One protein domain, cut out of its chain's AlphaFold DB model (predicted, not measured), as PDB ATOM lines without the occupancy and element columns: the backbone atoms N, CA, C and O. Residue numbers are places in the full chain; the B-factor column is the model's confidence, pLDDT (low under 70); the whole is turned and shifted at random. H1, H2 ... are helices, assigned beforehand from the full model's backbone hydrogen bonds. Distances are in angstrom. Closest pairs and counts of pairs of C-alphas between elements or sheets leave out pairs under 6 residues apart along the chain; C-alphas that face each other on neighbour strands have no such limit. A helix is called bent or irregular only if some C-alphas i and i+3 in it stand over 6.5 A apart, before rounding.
ATOM      1  N   SER A  23     -35.012  -0.838  -5.496       75.88
ATOM      2  CA  SER A  23     -34.324  -2.086  -5.850       75.88
ATOM      3  C   SER A  23     -34.513  -3.177  -4.798       75.88
ATOM      4  O   SER A  23     -34.805  -4.316  -5.145       75.88
ATOM      5  N   GLU A  24     -34.410  -2.827  -3.520       81.00
ATOM      6  CA  GLU A  24     -34.543  -3.763  -2.400       81.00
ATOM      7  C   GLU A  24     -35.986  -4.255  -2.238       81.00
ATOM      8  O   GLU A  24     -36.222  -5.453  -2.116       81.00
ATOM      9  N   ARG A  25     -36.977  -3.369  -2.406       77.62
ATOM     10  CA  ARG A  25     -38.399  -3.748  -2.471       77.62
ATOM     11  C   ARG A  25     -38.697  -4.637  -3.677       77.62
ATOM     12  O   ARG A  25     -39.592  -5.467  -3.633       77.62
ATOM     13  N   ARG A  26     -37.973  -4.466  -4.786       75.56
ATOM     14  CA  ARG A  26     -38.155  -5.311  -5.975       75.56
ATOM     15  C   ARG A  26     -37.540  -6.695  -5.817       75.56
ATOM     16  O   ARG A  26     -38.001  -7.623  -6.474       75.56
ATOM     17  N   ALA A  27     -36.537  -6.847  -4.953       79.69
ATOM     18  CA  ALA A  27     -35.903  -8.130  -4.675       79.69
ATOM     19  C   ALA A  27     -36.819  -9.100  -3.910       79.69
ATOM     20  O   ALA A  27     -36.593 -10.305  -3.978       79.69
ATOM     21  N   THR A  28     -37.866  -8.595  -3.244       81.50
ATOM     22  CA  THR A  28     -38.827  -9.416  -2.490       81.50
ATOM     23  C   THR A  28     -39.904 -10.070  -3.362       81.50
ATOM     24  O   THR A  28     -40.635 -10.919  -2.862       81.50
ATOM     25  N   TYR A  29     -40.030  -9.704  -4.646       82.56
ATOM     26  CA  TYR A  29     -40.996 -10.342  -5.551       82.56
ATOM     27  C   TYR A  29     -40.491 -11.698  -6.080       82.56
ATOM     28  O   TYR A  29     -39.284 -11.863  -6.320       82.56
ATOM     29  N   PRO A  30     -41.399 -12.662  -6.342       83.19
ATOM     30  CA  PRO A  30     -41.076 -13.908  -7.031       83.19
ATOM     31  C   PRO A  30     -40.280 -13.664  -8.320       83.19
ATOM     32  O   PRO A  30     -40.475 -12.669  -9.021       83.19
ATOM     33  N   ILE A  31     -39.348 -14.566  -8.644       77.44
ATOM     34  CA  ILE A  31     -38.424 -14.385  -9.777       77.44
ATOM     35  C   ILE A  31     -39.156 -14.169 -11.110       77.44
ATOM     36  O   ILE A  31     -38.712 -13.369 -11.930       77.44
ATOM     37  N   GLN A  32     -40.316 -14.802 -11.282       78.25
ATOM     38  CA  GLN A  32     -41.179 -14.692 -12.456       78.25
ATOM     39  C   GLN A  32     -41.720 -13.266 -12.642       78.25
ATOM     40  O   GLN A  32     -41.775 -12.759 -13.760       78.25
ATOM     41  N   GLU A  33     -42.069 -12.583 -11.549       74.31
ATOM     42  CA  GLU A  33     -42.547 -11.196 -11.586       74.31
ATOM     43  C   GLU A  33     -41.405 -10.205 -11.823       74.31
ATOM     44  O   GLU A  33     -41.587  -9.202 -12.514       74.31
ATOM     45  N   ARG A  34     -40.203 -10.508 -11.315       75.75
ATOM     46  CA  ARG A  34     -38.995  -9.713 -11.588       75.75
ATOM     47  C   ARG A  34     -38.594  -9.782 -13.060       75.75
ATOM     48  O   ARG A  34     -38.250  -8.756 -13.641       75.75
ATOM     49  N   LEU A  35     -38.687 -10.963 -13.669       68.88
ATOM     50  CA  LEU A  35     -38.399 -11.181 -15.090       68.88
ATOM     51  C   LEU A  35     -39.339 -10.385 -16.005       68.88
ATOM     52  O   LEU A  35     -38.858  -9.773 -16.949       68.88
ATOM     53  N   LYS A  36     -40.625 -10.261 -15.650       67.38
ATOM     54  CA  LYS A  36     -41.623  -9.477 -16.406       67.38
ATOM     55  C   LYS A  36     -41.287  -7.981 -16.523       67.38
ATOM     56  O   LYS A  36     -41.745  -7.289 -17.427       67.38
ATOM     57  N   ILE A  37     -40.483  -7.444 -15.602       65.06
ATOM     58  CA  ILE A  37     -39.998  -6.050 -15.654       65.06
ATOM     59  C   ILE A  37     -38.856  -5.897 -16.678       65.06
ATOM     60  O   ILE A  37     -38.603  -4.789 -17.160       65.06
ATOM     61  N   HIS A  38     -38.194  -7.008 -17.007       67.38
ATOM     62  CA  HIS A  38     -37.022  -7.121 -17.869       67.38
ATOM     63  C   HIS A  38     -37.294  -7.965 -19.121       67.38
ATOM     64  O   HIS A  38     -36.360  -8.517 -19.702       67.38
ATOM     65  N   ASP A  39     -38.548  -8.042 -19.574       76.12
ATOM     66  CA  ASP A  39     -38.839  -8.635 -20.875       76.12
ATOM     67  C   ASP A  39     -38.132  -7.793 -21.954       76.12
ATOM     68  O   ASP A  39     -38.281  -6.561 -21.950       76.12
ATOM     69  N   PRO A  40     -37.366  -8.406 -22.876       73.81
ATOM     70  CA  PRO A  40     -36.549  -7.683 -23.854       73.81
ATOM     71  C   PRO A  40     -37.385  -6.700 -24.683       73.81
ATOM     72  O   PRO A  40     -36.943  -5.581 -24.942       73.81
ATOM     73  N   ASP A  41     -38.634  -7.056 -24.984       77.31
ATOM     74  CA  ASP A  41     -39.573  -6.203 -25.710       77.31
ATOM     75  C   ASP A  41     -39.997  -4.965 -24.907       77.31
ATOM     76  O   ASP A  41     -40.138  -3.869 -25.457       77.31
ATOM     77  N   THR A  42     -40.176  -5.103 -23.590       78.69
ATOM     78  CA  THR A  42     -40.529  -3.967 -22.724       78.69
ATOM     79  C   THR A  42     -39.330  -3.061 -22.460       78.69
ATOM     80  O   THR A  42     -39.495  -1.840 -22.422       78.69
ATOM     81  N   MET A  43     -38.118  -3.619 -22.347       76.12
ATOM     82  CA  MET A  43     -36.885  -2.829 -22.251       76.12
ATOM     83  C   MET A  43     -36.573  -2.099 -23.561       76.12
ATOM     84  O   MET A  43     -36.211  -0.926 -23.516       76.12
ATOM     85  N   ALA A  44     -36.792  -2.730 -24.719       78.06
ATOM     86  CA  ALA A  44     -36.622  -2.095 -26.025       78.06
ATOM     87  C   ALA A  44     -37.590  -0.918 -26.224       78.06
ATOM     88  O   ALA A  44     -37.177   0.155 -26.669       78.06
ATOM     89  N   ARG A  45     -38.865  -1.077 -25.835       78.31
ATOM     90  CA  ARG A  45     -39.840   0.029 -25.847       78.31
ATOM     91  C   ARG A  45     -39.419   1.160 -24.912       78.31
ATOM     92  O   ARG A  45     -39.367   2.303 -25.345       78.31
ATOM     93  N   LYS A  46     -39.020   0.846 -23.673       74.75
ATOM     94  CA  LYS A  46     -38.546   1.854 -22.710       74.75
ATOM     95  C   LYS A  46     -37.297   2.596 -23.180       74.75
ATOM     96  O   LYS A  46     -37.224   3.797 -22.966       74.75
ATOM     97  N   LEU A  47     -36.339   1.920 -23.816       74.62
ATOM     98  CA  LEU A  47     -35.145   2.557 -24.382       74.62
ATOM     99  C   LEU A  47     -35.511   3.521 -25.513       74.62
ATOM    100  O   LEU A  47     -35.014   4.643 -25.537       74.62
ATOM    101  N   LYS A  48     -36.431   3.123 -26.396       75.56
ATOM    102  CA  LYS A  48     -36.942   3.981 -27.472       75.56
ATOM    103  C   LYS A  48     -37.703   5.194 -26.928       75.56
ATOM    104  O   LYS A  48     -37.510   6.312 -27.402       75.56
ATOM    105  N   ASP A  49     -38.534   4.991 -25.911       73.12
ATOM    106  CA  ASP A  49     -39.271   6.072 -25.255       73.12
ATOM    107  C   ASP A  49     -38.315   7.001 -24.489       73.12
ATOM    108  O   ASP A  49     -38.463   8.219 -24.534       73.12
ATOM    109  N   GLN A  50     -37.279   6.456 -23.847       67.56
ATOM    110  CA  GLN A  50     -36.243   7.231 -23.166       67.56
ATOM    111  C   GLN A  50     -35.379   8.028 -24.150       67.56
ATOM    112  O   GLN A  50     -35.055   9.174 -23.858       67.56
ATOM    113  N   GLU A  51     -35.056   7.482 -25.323       66.31
ATOM    114  CA  GLU A  51     -34.382   8.206 -26.408       66.31
ATOM    115  C   GLU A  51     -35.245   9.376 -26.913       66.31
ATOM    116  O   GLU A  51     -34.762  10.500 -27.067       66.31
ATOM    117  N   MET A  52     -36.554   9.155 -27.079       62.00
ATOM    118  CA  MET A  52     -37.515  10.203 -27.446       62.00
ATOM    119  C   MET A  52     -37.656  11.281 -26.357       62.00
ATOM    120  O   MET A  52     -37.793  12.463 -26.678       62.00
ATOM    121  N   LEU A  53     -37.584  10.902 -25.077       59.88
ATOM    122  CA  LEU A  53     -37.656  11.825 -23.939       59.88
ATOM    123  C   LEU A  53     -36.345  12.594 -23.717       59.88
ATOM    124  O   LEU A  53     -36.386  13.795 -23.463       59.88
ATOM    125  N   GLN A  54     -35.179  11.962 -23.888       60.25
ATOM    126  CA  GLN A  54     -33.881  12.654 -23.870       60.25
ATOM    127  C   GLN A  54     -33.776  13.689 -24.998       60.25
ATOM    128  O   GLN A  54     -33.148  14.734 -24.834       60.25
ATOM    129  N   LYS A  55     -34.442  13.436 -26.129       61.03
ATOM    130  CA  LYS A  55     -34.527  14.364 -27.260       61.03
ATOM    131  C   LYS A  55     -35.408  15.594 -26.984       61.03
ATOM    132  O   LYS A  55     -35.256  16.601 -27.672       61.03
ATOM    133  N   LYS A  56     -36.295  15.550 -25.981       61.09
ATOM    134  CA  LYS A  56     -37.227  16.632 -25.621       61.09
ATOM    135  C   LYS A  56     -37.099  16.977 -24.131       61.09
ATOM    136  O   LYS A  56     -37.909  16.559 -23.309       61.09
ATOM    137  N   MET A  57     -36.108  17.796 -23.784       65.75
ATOM    138  CA  MET A  57     -36.047  18.429 -22.464       65.75
ATOM    139  C   MET A  57     -36.897  19.694 -22.485       65.75
ATOM    140  O   MET A  57     -36.543  20.694 -23.109       65.75
ATOM    141  N   VAL A  58     -38.021  19.640 -21.780       65.19
ATOM    142  CA  VAL A  58     -38.899  20.786 -21.550       65.19
ATOM    143  C   VAL A  58     -38.756  21.201 -20.095       65.19
ATOM    144  O   VAL A  58     -38.953  20.383 -19.201       65.19
ATOM    145  N   LEU A  59     -38.427  22.469 -19.865       65.81
ATOM    146  CA  LEU A  59     -38.343  23.072 -18.538       65.81
ATOM    147  C   LEU A  59     -39.393  24.189 -18.499       65.81
ATOM    148  O   LEU A  59     -39.406  25.061 -19.363       65.81
ATOM    149  N   ASN A  60     -40.343  24.099 -17.565       70.44
ATOM    150  CA  ASN A  60     -41.462  25.042 -17.406       70.44
ATOM    151  C   ASN A  60     -42.275  25.292 -18.694       70.44
ATOM    152  O   ASN A  60     -42.593  26.426 -19.037       70.44
ATOM    153  N   GLY A  61     -42.599  24.228 -19.435       68.31
ATOM    154  CA  GLY A  61     -43.397  24.324 -20.665       68.31
ATOM    155  C   GLY A  61     -42.631  24.838 -21.891       68.31
ATOM    156  O   GLY A  61     -43.179  24.820 -22.990       68.31
ATOM    157  N   VAL A  62     -41.356  25.212 -21.742       59.25
ATOM    158  CA  VAL A  62     -40.483  25.633 -22.842       59.25
ATOM    159  C   VAL A  62     -39.514  24.505 -23.185       59.25
ATOM    160  O   VAL A  62     -38.806  23.991 -22.320       59.25
ATOM    161  N   ASN A  63     -39.479  24.092 -24.455       71.94
ATOM    162  CA  ASN A  63     -38.460  23.160 -24.935       71.94
ATOM    163  C   ASN A  63     -37.101  23.872 -24.952       71.94
ATOM    164  O   ASN A  63     -36.792  24.616 -25.880       71.94
ATOM    165  N   ILE A  64     -36.305  23.655 -23.907       67.00
ATOM    166  CA  ILE A  64     -34.963  24.235 -23.765       67.00
ATOM    167  C   ILE A  64     -33.961  23.588 -24.725       67.00
ATOM    168  O   ILE A  64     -32.938  24.180 -25.056       67.00
ATOM    169  N   LEU A  65     -34.284  22.400 -25.238       61.59
ATOM    170  CA  LEU A  65     -33.611  21.804 -26.382       61.59
ATOM    171  C   LEU A  65     -34.330  22.232 -27.659       61.59
ATOM    172  O   LEU A  65     -34.888  21.405 -28.382       61.59
ATOM    173  N   ASN A  66     -34.281  23.526 -27.980       57.44
ATOM    174  CA  ASN A  66     -34.611  24.021 -29.318       57.44
ATOM    175  C   ASN A  66     -33.515  23.603 -30.326       57.44
ATOM    176  O   ASN A  66     -32.939  24.416 -31.040       57.44
TER     177      ASN A  66
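This is residues 23 to 66 of the 200 residues of the protein "BHLH domain-containing protein" of Absidia repens (UniProt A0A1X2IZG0). One long straight helix, H3, makes the shaft of an open, hook-like chain, with the two short helices H2 and H1 forming the hook beyond one end of it and a tail without named elements, residues 55 to 66, running on from the other. The tail folds back on itself in a small turn, where residues 58 to 59 pair antiparallel with residues 62 to 63, and no helix touches another. The printed part has 44 residues with three named helices, H1, H2 and H3 along the chain, and no named strand; the class is all helix, with 26 residues in named elements. The whole is extended, with a radius of gyration of the C-alphas of 15.6 A, and only just flat, spanning 44 by 22 by 11 A.

H3, residues 40 to 54, is the longest helix and touches no other helix. H2, residues 31 to 36, is apart from H3, but only just, with their closest C-alphas 8.5 A apart. A tight link of three residues joins H2 to H3. H1, residues 23 to 27, is apart from H3. H1 and H2 are close but not clearly touching, with 2 pairs of C-alphas within 8 A; their closest C-alphas, those of Arg 26 and Arg 34, are 7.2 A apart. The centres of H1 and H2 are 11.8 A apart, and the link between them is tight, with three residues. In H1, H2 and H3 every backbone O i to N i+4 pair is within hydrogen-bond range.

H3 begins at C-alpha 40, at (-36.549, -7.683, -23.854), and ends at C-alpha 54, at (-33.881, 12.654, -23.870), a length of 20.5 A from first to last C-alpha. H2 runs from Ile 31 to Lys 36, 8.8 A. H1 runs from Ser 23 to Ala 27, 6.4 A, with C-alpha 23 at (-34.324, -2.086, -5.850). No helix is bent.

The two C-alphas farthest apart are those of Pro 30 and Asn 66, at 44.5 A, and the first and last printed C-alphas, those of Ser 23 and Asn 66, are 35.1 A apart. Two stretches stand free: residues 27 to 33, of which 31 to 33 belong to H2, and residues 38 to 53, of which 40 to 53 belong to H3. The C-alphas of residues 55 to 66 lie 14 to 23 A from the mean of the C-alphas. The printed part has no cut, and neither link between helices is long. The mean pLDDT of the printed part is 71.3; 19 residues are under 70, namely residues 35 to 38, 50 to 59, 61 to 62 and 64 to 66.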